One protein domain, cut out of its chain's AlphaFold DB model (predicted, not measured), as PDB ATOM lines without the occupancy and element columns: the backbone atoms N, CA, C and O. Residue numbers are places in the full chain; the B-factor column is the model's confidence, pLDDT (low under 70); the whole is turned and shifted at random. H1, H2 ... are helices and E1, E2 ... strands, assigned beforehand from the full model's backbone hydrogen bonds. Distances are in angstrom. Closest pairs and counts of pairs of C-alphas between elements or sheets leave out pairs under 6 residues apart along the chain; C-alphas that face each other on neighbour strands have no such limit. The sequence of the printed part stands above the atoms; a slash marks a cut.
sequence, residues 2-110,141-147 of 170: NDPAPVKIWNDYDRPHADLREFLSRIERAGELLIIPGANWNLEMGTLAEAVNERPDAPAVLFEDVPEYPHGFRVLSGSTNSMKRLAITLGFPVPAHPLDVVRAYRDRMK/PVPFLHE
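Overview. This is residues 2 to 110 and 141 to 147 of the 170 residues of the protein "UbiD family decarboxylase" of Betaproteobacteria bacterium (UniProt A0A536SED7). A small three-stranded sheet has helix H2 running along one face and H1 crossing the other near one end; from H1, helices H3 and H4 continue in a row away from the sheet. The unnamed stretch of residues 2 to 19 lies 13 to 32 A from the mean of the C-alphas. The printed part has 116 residues, with four named helices and three named strands in the order H1 E1 H2 E2 E3 H3 H4; under half of the residues are in named elements, and the class is mixed, helices and strands. The sheet is mixed, in the order E1 E2 E3. The whole is only just loose, close to compact, with a radius of gyration of the C-alphas of 16.2 A and spans of 49 by 39 by 26 A.

Along the chain. Find C-alpha 33 at (2.054, 55.890, 149.564); there E1 begins, residues 33 to 37, 13.0 A long. Beside it look for E2, residues 60 to 64, 13.0 A, and then E3, residues 75 to 77. H2 is residues 44 to 53, 14.1 A, and H1 is residues 20 to 29, 14.2 A, from C-alpha 20 at (0.425, 61.465, 161.255). H3 is residues 83 to 90, 10.4 A. H4, residues 98 to 110, runs 19.7 A to C-alpha 110 at (25.746, 65.675, 168.407).

Arrangement. Start at the inner strand E2. E1 is its parallel neighbour, with N 34 and O 60 at 2.8 A, within hydrogen-bond range. E3 is its antiparallel neighbour and forms a hairpin with it; N 63 and O 75 are 2.8 A apart. E1, H2 and E2 form a strand-helix-strand unit, two parallel neighbour strands with a helix between, and its crossover is right-handed. H2 is on the sheet at a height of 9.5 A, over E2 and along the strands at 17 degrees on the local plane; its closest C-alphas to E2 are those of Ala 49 and Val 61, 6.8 A. H1 is on the opposite face, across the strands at 67 degrees to E2 on the local plane. H1 and H3 touch at Ile 27 and Arg 85, whose C-alphas are 6.5 A apart, opposite ways at a shallow tilt of 33 degrees, only just short of steep. H4 touches H3 with residues 98 to 101 alone, the same way at a shallow tilt of 22 degrees; the closest C-alphas are those of Met 83 and Pro 98, 5.7 A. H4 is not on the sheet. Every O i to N i+4 pair is within hydrogen-bond range in H1, H2 and H3, and 8 of 9 in H4.

Size, cuts and confidence. The C-alphas of Asn 2 and Glu 68 are the two farthest apart, 54.2 A. Residues 111 to 140 are not printed; C-alphas 110 and 141 are 40.5 A apart across the cut. No link between named elements is long. The mean pLDDT of the printed part is 88.0, and residues 2 to 12 are under 70.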
ATOM      1  N   ASN A   2      22.875  70.124 129.217       41.28
ATOM      2  CA  ASN A   2      21.834  69.359 129.894       41.28
ATOM      3  C   ASN A   2      21.557  70.094 131.196       41.28
ATOM      4  O   ASN A   2      22.344  69.967 132.133       41.28
ATOM      5  N   ASP A   3      20.504  70.904 131.225       44.41
ATOM      6  CA  ASP A   3      19.983  71.384 132.499       44.41
ATOM      7  C   ASP A   3      19.536  70.144 133.283       44.41
ATOM      8  O   ASP A   3      18.711  69.375 132.770       44.41
ATOM      9  N   PRO A   4      20.107  69.854 134.468       53.22
ATOM     10  CA  PRO A   4      19.595  68.766 135.276       53.22
ATOM     11  C   PRO A   4      18.139  69.101 135.594       53.22
ATOM     12  O   PRO A   4      17.837  70.206 136.046       53.22
ATOM     13  N   ALA A   5      17.237  68.154 135.321       47.84
ATOM     14  CA  ALA A   5      15.834  68.278 135.695       47.84
ATOM     15  C   ALA A   5      15.753  68.812 137.137       47.84
ATOM     16  O   ALA A   5      16.517  68.332 137.984       47.84
ATOM     17  N   PRO A   6      14.889  69.805 137.424       46.59
ATOM     18  CA  PRO A   6      14.840  70.425 138.739       46.59
ATOM     19  C   PRO A   6      14.712  69.324 139.785       46.59
ATOM     20  O   PRO A   6      13.812  68.482 139.698       46.59
ATOM     21  N   VAL A   7      15.659  69.293 140.730       53.84
ATOM     22  CA  VAL A   7      15.651  68.334 141.837       53.84
ATOM     23  C   VAL A   7      14.262  68.420 142.452       53.84
ATOM     24  O   VAL A   7      13.867  69.470 142.951       53.84
ATOM     25  N   LYS A   8      13.473  67.346 142.360       48.75
ATOM     26  CA  LYS A   8      12.179  67.281 143.043       48.75
ATOM     27  C   LYS A   8      12.470  67.237 144.542       48.75
ATOM     28  O   LYS A   8      12.646  66.164 145.113       48.75
ATOM     29  N   ILE A   9      12.571  68.406 145.172       54.25
ATOM     30  CA  ILE A   9      12.744  68.553 146.616       54.25
ATOM     31  C   ILE A   9      11.376  68.266 147.249       54.25
ATOM     32  O   ILE A   9      10.576  69.156 147.504       54.25
ATOM     33  N   TRP A  10      11.052  66.991 147.461       64.94
ATOM     34  CA  TRP A  10       9.804  66.583 148.128       64.94
ATOM     35  C   TRP A  10       9.888  66.690 149.659       64.94
ATOM     36  O   TRP A  10       8.897  66.433 150.342       64.94
ATOM     37  N   ASN A  11      11.049  67.090 150.189       68.31
ATOM     38  CA  ASN A  11      11.275  67.423 151.597       68.31
ATOM     39  C   ASN A  11      11.450  68.939 151.822       68.31
ATOM     40  O   ASN A  11      12.143  69.352 152.750       68.31
ATOM     41  N   ASP A  12      10.834  69.756 150.962       67.44
ATOM     42  CA  ASP A  12      10.806  71.220 151.063       67.44
ATOM     43  C   ASP A  12       9.756  71.666 152.089       67.44
ATOM     44  O   ASP A  12       8.644  72.089 151.763       67.44
ATOM     45  N   TYR A  13      10.079  71.449 153.360       74.56
ATOM     46  CA  TYR A  13       9.259  71.886 154.480       74.56
ATOM     47  C   TYR A  13      10.148  72.622 155.478       74.56
ATOM     48  O   TYR A  13      11.181  72.111 155.905       74.56
ATOM     49  N   ASP A  14       9.710  73.803 155.894       77.50
ATOM     50  CA  ASP A  14      10.387  74.675 156.859       77.50
ATOM     51  C   ASP A  14      10.282  74.175 158.313       77.50
ATOM     52  O   ASP A  14      10.926  74.706 159.220       77.50
ATOM     53  N   ARG A  15       9.482  73.124 158.545       85.62
ATOM     54  CA  ARG A  15       9.241  72.534 159.866       85.62
ATOM     55  C   ARG A  15       8.965  71.022 159.829       85.62
ATOM     56  O   ARG A  15       8.491  70.486 158.813       85.62
ATOM     57  N   PRO A  16       9.155  70.325 160.969       85.19
ATOM     58  CA  PRO A  16       8.629  68.976 161.167       85.19
ATOM     59  C   PRO A  16       7.123  68.895 160.869       85.19
ATOM     60  O   PRO A  16       6.386  69.870 161.065       85.19
ATOM     61  N   HIS A  17       6.664  67.732 160.397       89.81
ATOM     62  CA  HIS A  17       5.228  67.455 160.278       89.81
ATOM     63  C   HIS A  17       4.568  67.537 161.662       89.81
ATOM     64  O   HIS A  17       5.190  67.226 162.678       89.81
ATOM     65  N   ALA A  18       3.334  68.035 161.708       90.56
ATOM     66  CA  ALA A  18       2.623  68.273 162.959       90.56
ATOM     67  C   ALA A  18       2.026  66.987 163.546       90.56
ATOM     68  O   ALA A  18       1.952  66.844 164.767       90.56
ATOM     69  N   ASP A  19       1.587  66.068 162.685       93.25
ATOM     70  CA  ASP A  19       0.929  64.823 163.062       93.25
ATOM     71  C   ASP A  19       1.029  63.755 161.951       93.25
ATOM     72  O   ASP A  19       1.597  63.978 160.877       93.25
ATOM     73  N   LEU A  20       0.456  62.573 162.212       94.25
ATOM     74  CA  LEU A  20       0.425  61.465 161.255       94.25
ATOM     75  C   LEU A  20      -0.348  61.808 159.969       94.25
ATOM     76  O   LEU A  20      -0.045  61.252 158.919       94.25
ATOM     77  N   ARG A  21      -1.333  62.711 160.029       94.94
ATOM     78  CA  ARG A  21      -2.160  63.086 158.873       94.94
ATOM     79  C   ARG A  21      -1.331  63.936 157.914       94.94
ATOM     80  O   ARG A  21      -1.274  63.624 156.731       94.94
ATOM     81  N   GLU A  22      -0.608  64.928 158.439       94.06
ATOM     82  CA  GLU A  22       0.350  65.709 157.652       94.06
ATOM     83  C   GLU A  22       1.468  64.810 157.103       94.06
ATOM     84  O   GLU A  22       1.843  64.939 155.940       94.06
ATOM     85  N   PHE A  23       1.973  63.859 157.899       94.62
ATOM     86  CA  PHE A  23       2.954  62.880 157.423       94.62
ATOM     87  C   PHE A  23       2.444  62.071 156.221       94.62
ATOM     88  O   PHE A  23       3.162  61.975 155.226       94.62
ATOM     89  N   LEU A  24       1.217  61.536 156.286       95.38
ATOM     90  CA  LEU A  24       0.593  60.794 155.183       95.38
ATOM     91  C   LEU A  24       0.517  61.644 153.908       95.38
ATOM     92  O   LEU A  24       0.968  61.196 152.858       95.38
ATOM     93  N   SER A  25       0.067  62.898 154.012       93.50
ATOM     94  CA  SER A  25       0.036  63.820 152.868       93.50
ATOM     95  C   SER A  25       1.429  64.100 152.290       93.50
ATOM     96  O   SER A  25       1.586  64.243 151.077       93.50
ATOM     97  N   ARG A  26       2.474  64.176 153.129       92.31
ATOM     98  CA  ARG A  26       3.855  64.383 152.660       92.31
ATOM     99  C   ARG A  26       4.395  63.163 151.908       92.31
ATOM    100  O   ARG A  26       5.018  63.339 150.864       92.31
ATOM    101  N   ILE A  27       4.161  61.944 152.405       92.81
ATOM    102  CA  ILE A  27       4.619  60.724 151.715       92.81
ATOM    103  C   ILE A  27       3.802  60.431 150.451       92.81
ATOM    104  O   ILE A  27       4.370  59.959 149.471       92.81
ATOM    105  N   GLU A  28       2.514  60.777 150.425       93.12
ATOM    106  CA  GLU A  28       1.674  60.714 149.224       93.12
ATOM    107  C   GLU A  28       2.216  61.633 148.123       93.12
ATOM    108  O   GLU A  28       2.485  61.185 147.009       93.12
ATOM    109  N   ARG A  29       2.507  62.898 148.455       90.06
ATOM    110  CA  ARG A  29       3.151  63.850 147.531       90.06
ATOM    111  C   ARG A  29       4.523  63.386 147.037       90.06
ATOM    112  O   ARG A  29       4.939  63.773 145.947       90.06
ATOM    113  N   ALA A  30       5.233  62.594 147.838       87.88
ATOM    114  CA  ALA A  30       6.517  62.005 147.469       87.88
ATOM    115  C   ALA A  30       6.380  60.741 146.595       87.88
ATOM    116  O   ALA A  30       7.399  60.206 146.160       87.88
ATOM    117  N   GLY A  31       5.156  60.267 146.326       90.88
ATOM    118  CA  GLY A  31       4.898  59.028 145.586       90.88
ATOM    119  C   GLY A  31       5.230  57.764 146.383       90.88
ATOM    120  O   GLY A  31       5.487  56.716 145.801       90.88
ATOM    121  N   GLU A  32       5.269  57.862 147.712       93.25
ATOM    122  CA  GLU A  32       5.704  56.800 148.626       93.25
ATOM    123  C   GLU A  32       4.524  56.184 149.406       93.25
ATOM    124  O   GLU A  32       4.739  55.505 150.413       93.25
ATOM    125  N   LEU A  33       3.282  56.421 148.966       95.50
ATOM    126  CA  LEU A  33       2.054  55.890 149.564       95.50
ATOM    127  C   LEU A  33       1.210  55.166 148.506       95.50
ATOM    128  O   LEU A  33       0.907  55.727 147.458       95.50
ATOM    129  N   LEU A  34       0.817  53.934 148.812       96.12
ATOM    130  CA  LEU A  34      -0.121  53.117 148.055       96.12
ATOM    131  C   LEU A  34      -1.402  52.965 148.879       96.12
ATOM    132  O   LEU A  34      -1.344  52.509 150.018       96.12
ATOM    133  N   ILE A  35      -2.545  53.331 148.306       97.00
ATOM    134  CA  ILE A  35      -3.855  53.192 148.950       97.00
ATOM    135  C   ILE A  35      -4.527  51.923 148.423       97.00
ATOM    136  O   ILE A  35      -4.612  51.733 147.210       97.00
ATOM    137  N   ILE A  36      -4.983  51.055 149.327       96.56
ATOM    138  CA  ILE A  36      -5.669  49.800 148.993       96.56
ATOM    139  C   ILE A  36      -7.023  49.769 149.715       96.56
ATOM    140  O   ILE A  36      -7.050  49.583 150.933       96.56
ATOM    141  N   PRO A  37      -8.146  49.942 149.001       96.81
ATOM    142  CA  PRO A  37      -9.469  49.802 149.592       96.81
ATOM    143  C   PRO A  37      -9.882  48.327 149.706       96.81
ATOM    144  O   PRO A  37      -9.494  47.503 148.876       96.81
ATOM    145  N   GLY A  38     -10.708  47.994 150.699       96.00
ATOM    146  CA  GLY A  38     -11.448  46.726 150.734       96.00
ATOM    147  C   GLY A  38     -10.661  45.489 151.167       96.00
ATOM    148  O   GLY A  38     -11.233  44.403 151.192       96.00
ATOM    149  N   ALA A  39      -9.383  45.624 151.530       96.44
ATOM    150  CA  ALA A  39      -8.581  44.496 151.997       96.44
ATOM    151  C   ALA A  39      -9.094  43.970 153.347       96.44
ATOM    152  O   ALA A  39      -9.311  44.742 154.284       96.44
ATOM    153  N   ASN A  40      -9.248  42.655 153.468       95.75
ATOM    154  CA  ASN A  40      -9.699  41.982 154.674       95.75
ATOM    155  C   ASN A  40      -8.616  42.001 155.766       95.75
ATOM    156  O   ASN A  40      -7.427  41.777 155.527       95.75
ATOM    157  N   TRP A  41      -9.041  42.243 157.005       94.06
ATOM    158  CA  TRP A  41      -8.165  42.254 158.176       94.06
ATOM    159  C   TRP A  41      -7.551  40.873 158.477       94.06
ATOM    160  O   TRP A  41      -6.522  40.795 159.151       94.06
ATOM    161  N   ASN A  42      -8.182  39.790 158.016       94.69
ATOM    162  CA  ASN A  42      -7.772  38.415 158.261       94.69
ATOM    163  C   ASN A  42      -6.809  37.925 157.175       94.69
ATOM    164  O   ASN A  42      -7.247  37.537 156.095       94.69
ATOM    165  N   LEU A  43      -5.509  37.927 157.480       93.31
ATOM    166  CA  LEU A  43      -4.392  37.491 156.630       93.31
ATOM    167  C   LEU A  43      -4.161  38.329 155.367       93.31
ATOM    168  O   LEU A  43      -3.016  38.647 155.072       93.31
ATOM    169  N   GLU A  44      -5.201  38.768 154.657       95.31
ATOM    170  CA  GLU A  44      -5.069  39.476 153.378       95.31
ATOM    171  C   GLU A  44      -4.243  40.765 153.496       95.31
ATOM    172  O   GLU A  44      -3.287  40.953 152.743       95.31
ATOM    173  N   MET A  45      -4.532  41.627 154.478       95.00
ATOM    174  CA  MET A  45      -3.694  42.805 154.749       95.00
ATOM    175  C   MET A  45      -2.233  42.449 155.045       95.00
ATOM    176  O   MET A  45      -1.332  43.190 154.646       95.00
ATOM    177  N   GLY A  46      -2.000  41.350 155.770       91.50
ATOM    178  CA  GLY A  46      -0.662  40.858 156.094       91.50
ATOM    179  C   GLY A  46       0.084  40.456 154.827       91.50
ATOM    180  O   GLY A  46       1.125  41.035 154.521       91.50
ATOM    181  N   THR A  47      -0.519  39.571 154.036       94.12
ATOM    182  CA  THR A  47       0.011  39.086 152.759       94.12
ATOM    183  C   THR A  47       0.292  40.226 151.780       94.12
ATOM    184  O   THR A  47       1.371  40.291 151.193       94.12
ATOM    185  N   LEU A  48      -0.642  41.171 151.621       94.44
ATOM    186  CA  LEU A  48      -0.451  42.334 150.749       94.44
ATOM    187  C   LEU A  48       0.693  43.224 151.239       94.44
ATOM    188  O   LEU A  48       1.505  43.688 150.437       94.44
ATOM    189  N   ALA A  49       0.778  43.467 152.548       92.31
ATOM    190  CA  ALA A  49       1.859  44.258 153.117       92.31
ATOM    191  C   ALA A  49       3.224  43.582 152.930       92.31
ATOM    192  O   ALA A  49       4.194  44.277 152.625       92.31
ATOM    193  N   GLU A  50       3.326  42.265 153.095       91.44
ATOM    194  CA  GLU A  50       4.566  41.521 152.849       91.44
ATOM    195  C   GLU A  50       4.965  41.571 151.374       91.44
ATOM    196  O   GLU A  50       6.056  42.045 151.060       91.44
ATOM    197  N   ALA A  51       4.043  41.242 150.466       92.75
ATOM    198  CA  ALA A  51       4.285  41.272 149.024       92.75
ATOM    199  C   ALA A  51       4.704  42.662 148.507       92.75
ATOM    200  O   ALA A  51       5.461  42.785 147.539       92.75
ATOM    201  N   VAL A  52       4.211  43.739 149.128       92.06
ATOM    202  CA  VAL A  52       4.671  45.100 148.821       92.06
ATOM    203  C   VAL A  52       6.076  45.347 149.371       92.06
ATOM    204  O   VAL A  52       6.895  45.916 148.653       92.06
ATOM    205  N   ASN A  53       6.369  44.922 150.605       88.44
ATOM    206  CA  ASN A  53       7.664  45.142 151.261       88.44
ATOM    207  C   ASN A  53       8.830  44.367 150.631       88.44
ATOM    208  O   ASN A  53       9.969  44.800 150.776       88.44
ATOM    209  N   GLU A  54       8.574  43.271 149.916       88.44
ATOM    210  CA  GLU A  54       9.609  42.535 149.172       88.44
ATOM    211  C   GLU A  54      10.170  43.316 147.970       88.44
ATOM    212  O   GLU A  54      11.216  42.966 147.418       88.44
ATOM    213  N   ARG A  55       9.499  44.393 147.547       86.12
ATOM    214  CA  ARG A  55       9.932  45.209 146.408       86.12
ATOM    215  C   ARG A  55      11.071  46.160 146.816       86.12
ATOM    216  O   ARG A  55      10.983  46.774 147.877       86.12
ATOM    217  N   PRO A  56      12.080  46.393 145.950       76.81
ATOM    218  CA  PRO A  56      13.200  47.299 146.246       76.81
ATOM    219  C   PRO A  56      12.793  48.729 146.646       76.81
ATOM    220  O   PRO A  56      13.437  49.333 147.497       76.81
ATOM    221  N   ASP A  57      11.697  49.243 146.076       81.00
ATOM    222  CA  ASP A  57      11.135  50.571 146.355       81.00
ATOM    223  C   ASP A  57       9.710  50.463 146.925       81.00
ATOM    224  O   ASP A  57       8.766  51.090 146.440       81.00
ATOM    225  N   ALA A  58       9.528  49.610 147.935       90.12
ATOM    226  CA  ALA A  58       8.232  49.355 148.555       90.12
ATOM    227  C   ALA A  58       7.578  50.645 149.102       90.12
ATOM    228  O   ALA A  58       8.120  51.236 150.049       90.12
ATOM    229  N   PRO A  59       6.413  51.095 148.588       94.00
ATOM    230  CA  PRO A  59       5.660  52.200 149.180       94.00
ATOM    231  C   PRO A  59       5.113  51.819 150.565       94.00
ATOM    232  O   PRO A  59       5.011  50.643 150.916       94.00
ATOM    233  N   ALA A  60       4.741  52.812 151.371       96.06
ATOM    234  CA  ALA A  60       3.867  52.555 152.511       96.06
ATOM    235  C   ALA A  60       2.477  52.167 151.991       96.06
ATOM    236  O   ALA A  60       2.035  52.698 150.977       96.06
ATOM    237  N   VAL A  61       1.782  51.275 152.691       96.69
ATOM    238  CA  VAL A  61       0.435  50.833 152.305       96.69
ATOM    239  C   VAL A  61      -0.570  51.402 153.295       96.69
ATOM    240  O   VAL A  61      -0.440  51.169 154.496       96.69
ATOM    241  N   LEU A  62      -1.553  52.151 152.803       97.38
ATOM    242  CA  LEU A  62      -2.698  52.620 153.571       97.38
ATOM    243  C   LEU A  62      -3.925  51.817 153.148       97.38
ATOM    244  O   LEU A  62      -4.439  51.990 152.046       97.38
ATOM    245  N   PHE A  63      -4.378  50.932 154.027       97.38
ATOM    246  CA  PHE A  63      -5.619  50.201 153.834       97.38
ATOM    247  C   PHE A  63      -6.797  51.068 154.266       97.38
ATOM    248  O   PHE A  63      -6.803  51.589 155.388       97.38
ATOM    249  N   GLU A  64      -7.782  51.208 153.387       97.06
ATOM    250  CA  GLU A  64      -9.031  51.935 153.623       97.06
ATOM    251  C   GLU A  64     -10.231  51.006 153.375       97.06
ATOM    252  O   GLU A  64     -10.071  49.914 152.831       97.06
ATOM    253  N   ASP A  65     -11.425  51.414 153.812       95.56
ATOM    254  CA  ASP A  65     -12.678  50.667 153.609       95.56
ATOM    255  C   ASP A  65     -12.584  49.177 153.975       95.56
ATOM    256  O   ASP A  65     -12.957  48.290 153.209       95.56
ATOM    257  N   VAL A  66     -12.047  48.902 155.165       95.94
ATOM    258  CA  VAL A  66     -11.836  47.539 155.657       95.94
ATOM    259  C   VAL A  66     -13.186  46.834 155.852       95.94
ATOM    260  O   VAL A  66     -14.017  47.352 156.607       95.94
ATOM    261  N   PRO A  67     -13.413  45.649 155.250       95.25
ATOM    262  CA  PRO A  67     -14.648  44.893 155.431       95.25
ATOM    263  C   PRO A  67     -14.962  44.654 156.910       95.25
ATOM    264  O   PRO A  67     -14.053  44.406 157.699       95.25
ATOM    265  N   GLU A  68     -16.251  44.692 157.262       94.38
ATOM    266  CA  GLU A  68     -16.783  44.527 158.631       94.38
ATOM    267  C   GLU A  68     -16.546  45.714 159.585       94.38
ATOM    268  O   GLU A  68     -17.056  45.695 160.707       94.38
ATOM    269  N   TYR A  69     -15.856  46.774 159.149       94.19
ATOM    270  CA  TYR A  69     -15.645  47.985 159.946       94.19
ATOM    271  C   TYR A  69     -16.342  49.205 159.331       94.19
ATOM    272  O   TYR A  69     -16.523  49.275 158.115       94.19
ATOM    273  N   PRO A  70     -16.734  50.201 160.149       92.75
ATOM    274  CA  PRO A  70     -17.274  51.453 159.634       92.75
ATOM    275  C   PRO A  70     -16.292  52.178 158.703       92.75
ATOM    276  O   PRO A  70     -15.073  52.108 158.878       92.75
ATOM    277  N   HIS A  71     -16.825  52.960 157.764       92.69
ATOM    278  CA  HIS A  71     -15.999  53.839 156.938       92.69
ATOM    279  C   HIS A  71     -15.178  54.813 157.797       92.69
ATOM    280  O   HIS A  71     -15.628  55.301 158.837       92.69
ATOM    281  N   GLY A  72     -13.960  55.110 157.339       90.88
ATOM    282  CA  GLY A  72     -13.027  56.029 157.997       90.88
ATOM    283  C   GLY A  72     -11.968  55.358 158.877       90.88
ATOM    284  O   GLY A  72     -10.956  55.995 159.185       90.88
ATOM    285  N   PHE A  73     -12.131  54.078 159.235       93.56
ATOM    286  CA  PHE A  73     -11.047  53.300 159.836       93.56
ATOM    287  C   PHE A  73     -10.009  52.910 158.784       93.56
ATOM    288  O   PHE A  73     -10.350  52.459 157.692       93.56
ATOM    289  N   ARG A  74      -8.730  53.107 159.118       95.62
ATOM    290  CA  ARG A  74      -7.608  52.911 158.193       95.62
ATOM    291  C   ARG A  74      -6.421  52.274 158.889       95.62
ATOM    292  O   ARG A  74      -6.183  52.541 160.069       95.62
ATOM    293  N   VAL A  75      -5.652  51.483 158.146       95.44
ATOM    294  CA  VAL A  75      -4.472  50.771 158.657       95.44
ATOM    295  C   VAL A  75      -3.255  51.137 157.818       95.44
ATOM    296  O   VAL A  75      -3.261  50.971 156.606       95.44
ATOM    297  N   LEU A  76      -2.198  51.637 158.461       95.81
ATOM    298  CA  LEU A  76      -0.947  52.004 157.795       95.81
ATOM    299  C   LEU A  76       0.123  50.931 158.026       95.81
ATOM    300  O   LEU A  76       0.474  50.639 159.169       95.81
ATOM    301  N   SER A  77       0.712  50.431 156.943       94.38
ATOM    302  CA  SER A  77       1.851  49.511 156.947       94.38
ATOM    303  C   SER A  77       3.066  50.113 156.232       94.38
ATOM    304  O   SER A  77       2.942  50.978 155.367       94.38
ATOM    305  N   GLY A  78       4.274  49.695 156.623       91.38
ATOM    306  CA  GLY A  78       5.520  50.104 155.955       91.38
ATOM    307  C   GLY A  78       5.900  51.587 156.091       91.38
ATOM    308  O   GLY A  78       6.713  52.088 155.307       91.38
ATOM    309  N   SER A  79       5.339  52.294 157.083       90.50
ATOM    310  CA  SER A  79       5.462  53.759 157.249       90.50
ATOM    311  C   SER A  79       6.894  54.309 157.164       90.50
ATOM    312  O   SER A  79       7.089  55.398 156.634       90.50
ATOM    313  N   THR A  80       7.903  53.558 157.616       88.81
ATOM    314  CA  THR A  80       9.313  53.989 157.641       88.81
ATOM    315  C   THR A  80      10.265  53.054 156.885       88.81
ATOM    316  O   THR A  80      11.473  53.149 157.076       88.81
ATOM    317  N   ASN A  81       9.756  52.167 156.024       89.69
ATOM    318  CA  ASN A  81      10.550  51.121 155.350       89.69
ATOM    319  C   ASN A  81      11.321  51.605 154.103       89.69
ATOM    320  O   ASN A  81      11.791  50.802 153.311       89.69
ATOM    321  N   SER A  82      11.456  52.917 153.915       90.19
ATOM    322  CA  SER A  82      12.172  53.535 152.792       90.19
ATOM    323  C   SER A  82      13.064  54.642 153.324       90.19
ATOM    324  O   SER A  82      12.666  55.372 154.238       90.19
ATOM    325  N   MET A  83      14.251  54.822 152.734       89.12
ATOM    326  CA  MET A  83      15.140  55.930 153.101       89.12
ATOM    327  C   MET A  83      14.460  57.290 152.904       89.12
ATOM    328  O   MET A  83      14.649  58.190 153.723       89.12
ATOM    329  N   LYS A  84      13.613  57.427 151.871       89.81
ATOM    330  CA  LYS A  84      12.874  58.665 151.607       89.81
ATOM    331  C   LYS A  84      11.862  58.925 152.715       89.81
ATOM    332  O   LYS A  84      11.903  59.974 153.352       89.81
ATOM    333  N   ARG A  85      11.016  57.936 153.028       92.19
ATOM    334  CA  ARG A  85      10.017  58.047 154.109       92.19
ATOM    335  C   ARG A  85      10.651  58.251 155.477       92.19
ATOM    336  O   ARG A  85      10.127  59.017 156.285       92.19
ATOM    337  N   LEU A  86      11.790  57.618 155.740       92.06
ATOM    338  CA  LEU A  86      12.533  57.822 156.977       92.06
ATOM    339  C   LEU A  86      13.087  59.254 157.066       92.06
ATOM    340  O   LEU A  86      12.970  59.882 158.118       92.06
ATOM    341  N   ALA A  87      13.597  59.810 155.963       90.94
ATOM    342  CA  ALA A  87      14.014  61.210 155.900       90.94
ATOM    343  C   ALA A  87      12.841  62.186 156.099       90.94
ATOM    344  O   ALA A  87      13.003  63.168 156.820       90.94
ATOM    345  N   ILE A  88      11.650  61.916 155.545       91.19
ATOM    346  CA  ILE A  88      10.425  62.704 155.818       91.19
ATOM    347  C   ILE A  88      10.063  62.621 157.302       91.19
ATOM    348  O   ILE A  88       9.841  63.640 157.953       91.19
ATOM    349  N   THR A  89      10.038  61.403 157.849       92.00
ATOM    350  CA  THR A  89       9.660  61.129 159.244       92.00
ATOM    351  C   THR A  89      10.536  61.912 160.214       92.00
ATOM    352  O   THR A  89      10.030  62.481 161.180       92.00
ATOM    353  N   LEU A  90      11.841  61.945 159.942       90.69
ATOM    354  CA  LEU A  90      12.835  62.605 160.776       90.69
ATOM    355  C   LEU A  90      13.067  64.067 160.368       90.69
ATOM    356  O   LEU A  90      13.798  64.757 161.061       90.69
ATOM    357  N   GLY A  91      12.476  64.582 159.291       88.88
ATOM    358  CA  GLY A  91      12.757  65.939 158.807       88.88
ATOM    359  C   GLY A  91      14.237  66.142 158.466       88.88
ATOM    360  O   GLY A  91      14.876  67.057 158.988       88.88
ATOM    361  N   PHE A  92      14.808  65.233 157.679       88.44
ATOM    362  CA  PHE A  92      16.161  65.332 157.123       88.44
ATOM    363  C   PHE A  92      16.135  65.774 155.656       88.44
ATOM    364  O   PHE A  92      15.095  65.666 155.016       88.44
ATOM    365  N   PRO A  93      17.257  66.238 155.082       85.12
ATOM    366  CA  PRO A  93      17.346  66.485 153.645       85.12
ATOM    367  C   PRO A  93      16.994  65.244 152.812       85.12
ATOM    368  O   PRO A  93      17.069  64.115 153.302       85.12
ATOM    369  N   VAL A  94      16.629  65.456 151.544       85.94
ATOM    370  CA  VAL A  94      16.394  64.368 150.582       85.94
ATOM    371  C   VAL A  94      17.676  63.529 150.456       85.94
ATOM    372  O   VAL A  94      18.700  64.074 150.042       85.94
ATOM    373  N   PRO A  95      17.656  62.233 150.819       86.62
ATOM    374  CA  PRO A  95      18.836  61.387 150.719       86.62
ATOM    375  C   PRO A  95      19.049  60.945 149.267       86.62
ATOM    376  O   PRO A  95      18.090  60.594 148.579       86.62
ATOM    377  N   ALA A  96      20.304  60.911 148.821       87.38
ATOM    378  CA  ALA A  96      20.690  60.270 147.564       87.38
ATOM    379  C   ALA A  96      21.026  58.784 147.782       87.38
ATOM    380  O   ALA A  96      20.827  57.960 146.895       87.38
ATOM    381  N   HIS A  97      21.513  58.438 148.977       89.12
ATOM    382  CA  HIS A  97      21.910  57.091 149.373       89.12
ATOM    383  C   HIS A  97      21.448  56.782 150.813       89.12
ATOM    384  O   HIS A  97      21.422  57.692 151.647       89.12
ATOM    385  N   PRO A  98      21.167  55.514 151.189       86.31
ATOM    386  CA  PRO A  98      20.720  55.164 152.547       86.31
ATOM    387  C   PRO A  98      21.614  55.693 153.684       86.31
ATOM    388  O   PRO A  98      21.133  56.097 154.743       86.31
ATOM    389  N   LEU A  99      22.928  55.754 153.446       93.00
ATOM    390  CA  LEU A  99      23.903  56.294 154.402       93.00
ATOM    391  C   LEU A  99      23.723  57.792 154.699       93.00
ATOM    392  O   LEU A  99      24.177  58.246 155.749       93.00
ATOM    393  N   ASP A 100      23.067  58.558 153.828       90.50
ATOM    394  CA  ASP A 100      22.793  59.979 154.071       90.50
ATOM    395  C   ASP A 100      21.876  60.168 155.277       90.50
ATOM    396  O   ASP A 100      22.132  61.029 156.118       90.50
ATOM    397  N   VAL A 101      20.865  59.306 155.421       91.00
ATOM    398  CA  VAL A 101      19.942  59.331 156.564       91.00
ATOM    399  C   VAL A 101      20.688  59.023 157.864       91.00
ATOM    400  O   VAL A 101      20.487  59.698 158.873       91.00
ATOM    401  N   VAL A 102      21.604  58.050 157.832       91.94
ATOM    402  CA  VAL A 102      22.437  57.678 158.987       91.94
ATOM    403  C   VAL A 102      23.363  58.827 159.389       91.94
ATOM    404  O   VAL A 102      23.462  59.158 160.572       91.94
ATOM    405  N   ARG A 103      24.021  59.469 158.415       92.75
ATOM    406  CA  ARG A 103      24.887  60.634 158.653       92.75
ATOM    407  C   ARG A 103      24.101  61.803 159.240       92.75
ATOM    408  O   ARG A 103      24.500  62.323 160.280       92.75
ATOM    409  N   ALA A 104      22.963  62.147 158.637       90.62
ATOM    410  CA  ALA A 104      22.087  63.213 159.115       90.62
ATOM    411  C   ALA A 104      21.601  62.953 160.550       90.62
ATOM    412  O   ALA A 104      21.613  63.859 161.386       90.62
ATOM    413  N   TYR A 105      21.248  61.703 160.866       92.19
ATOM    414  CA  TYR A 105      20.872  61.308 162.218       92.19
ATOM    415  C   TYR A 105      22.018  61.468 163.214       92.19
ATOM    416  O   TYR A 105      21.857  62.152 164.226       92.19
ATOM    417  N   ARG A 106      23.193  60.905 162.910       93.25
ATOM    418  CA  ARG A 106      24.394  61.038 163.746       93.25
ATOM    419  C   ARG A 106      24.722  62.503 164.020       93.25
ATOM    420  O   ARG A 106      25.014  62.861 165.158       93.25
ATOM    421  N   ASP A 107      24.689  63.342 162.991       92.19
ATOM    422  CA  ASP A 107      25.068  64.745 163.116       92.19
ATOM    423  C   ASP A 107      24.036  65.541 163.926       92.19
ATOM    424  O   ASP A 107      24.430  66.334 164.780       92.19
ATOM    425  N   ARG A 108      22.734  65.242 163.795       88.56
ATOM    426  CA  ARG A 108      21.699  65.807 164.678       88.56
ATOM    427  C   ARG A 108      21.891  65.399 166.140       88.56
ATOM    428  O   ARG A 108      21.670  66.220 167.028       88.56
ATOM    429  N   MET A 109      22.295  64.157 166.405       92.25
ATOM    430  CA  MET A 109      22.483  63.675 167.778       92.25
ATOM    431  C   MET A 109      23.633  64.375 168.513       92.25
ATOM    432  O   MET A 109      23.566  64.504 169.731       92.25
ATOM    433  N   LYS A 110      24.637  64.909 167.801       94.12
ATOM    434  CA  LYS A 110      25.746  65.675 168.407       94.12
ATOM    435  C   LYS A 110      25.288  66.957 169.107       94.12
ATOM    436  O   LYS A 110      25.913  67.380 170.073       94.12
ATOM    437  N   PRO A 141      -9.984  47.891 162.992       92.94
ATOM    438  CA  PRO A 141      -9.520  46.884 162.037       92.94
ATOM    439  C   PRO A 141      -8.136  46.354 162.418       92.94
ATOM    440  O   PRO A 141      -7.127  46.657 161.785       92.94
ATOM    441  N   VAL A 142      -8.071  45.594 163.509       92.81
ATOM    442  CA  VAL A 142      -6.842  44.975 163.989       92.81
ATOM    443  C   VAL A 142      -6.542  43.770 163.099       92.81
ATOM    444  O   VAL A 142      -7.328  42.819 163.109       92.81
ATOM    445  N   PRO A 143      -5.427  43.768 162.352       91.19
ATOM    446  CA  PRO A 143      -5.144  42.685 161.430       91.19
ATOM    447  C   PRO A 143      -4.687  41.418 162.166       91.19
ATOM    448  O   PRO A 143      -4.011  41.476 163.201       91.19
ATOM    449  N   PHE A 144      -5.032  40.269 161.591       92.50
ATOM    450  CA  PHE A 144      -4.369  38.993 161.843       92.50
ATOM    451  C   PHE A 144      -3.322  38.818 160.742       92.50
ATOM    452  O   PHE A 144      -3.693  38.717 159.577       92.50
ATOM    453  N   LEU A 145      -2.037  38.936 161.082       88.19
ATOM    454  CA  LEU A 145      -1.006  39.256 160.087       88.19
ATOM    455  C   LEU A 145      -0.387  38.016 159.454       88.19
ATOM    456  O   LEU A 145      -0.201  38.010 158.243       88.19
ATOM    457  N   HIS A 146      -0.102  36.984 160.245       88.12
ATOM    458  CA  HIS A 146       0.414  35.717 159.729       88.12
ATOM    459  C   HIS A 146      -0.383  34.540 160.289       88.12
ATOM    460  O   HIS A 146      -0.885  34.597 161.408       88.12
ATOM    461  N   GLU A 147      -0.449  33.443 159.536       85.25
ATOM    462  CA  GLU A 147      -1.242  32.253 159.882       85.25
ATOM    463  C   GLU A 147      -0.870  31.638 161.237       85.25
ATOM    464  O   GLU A 147      -1.722  31.085 161.930       85.25
TER     465      GLU A 147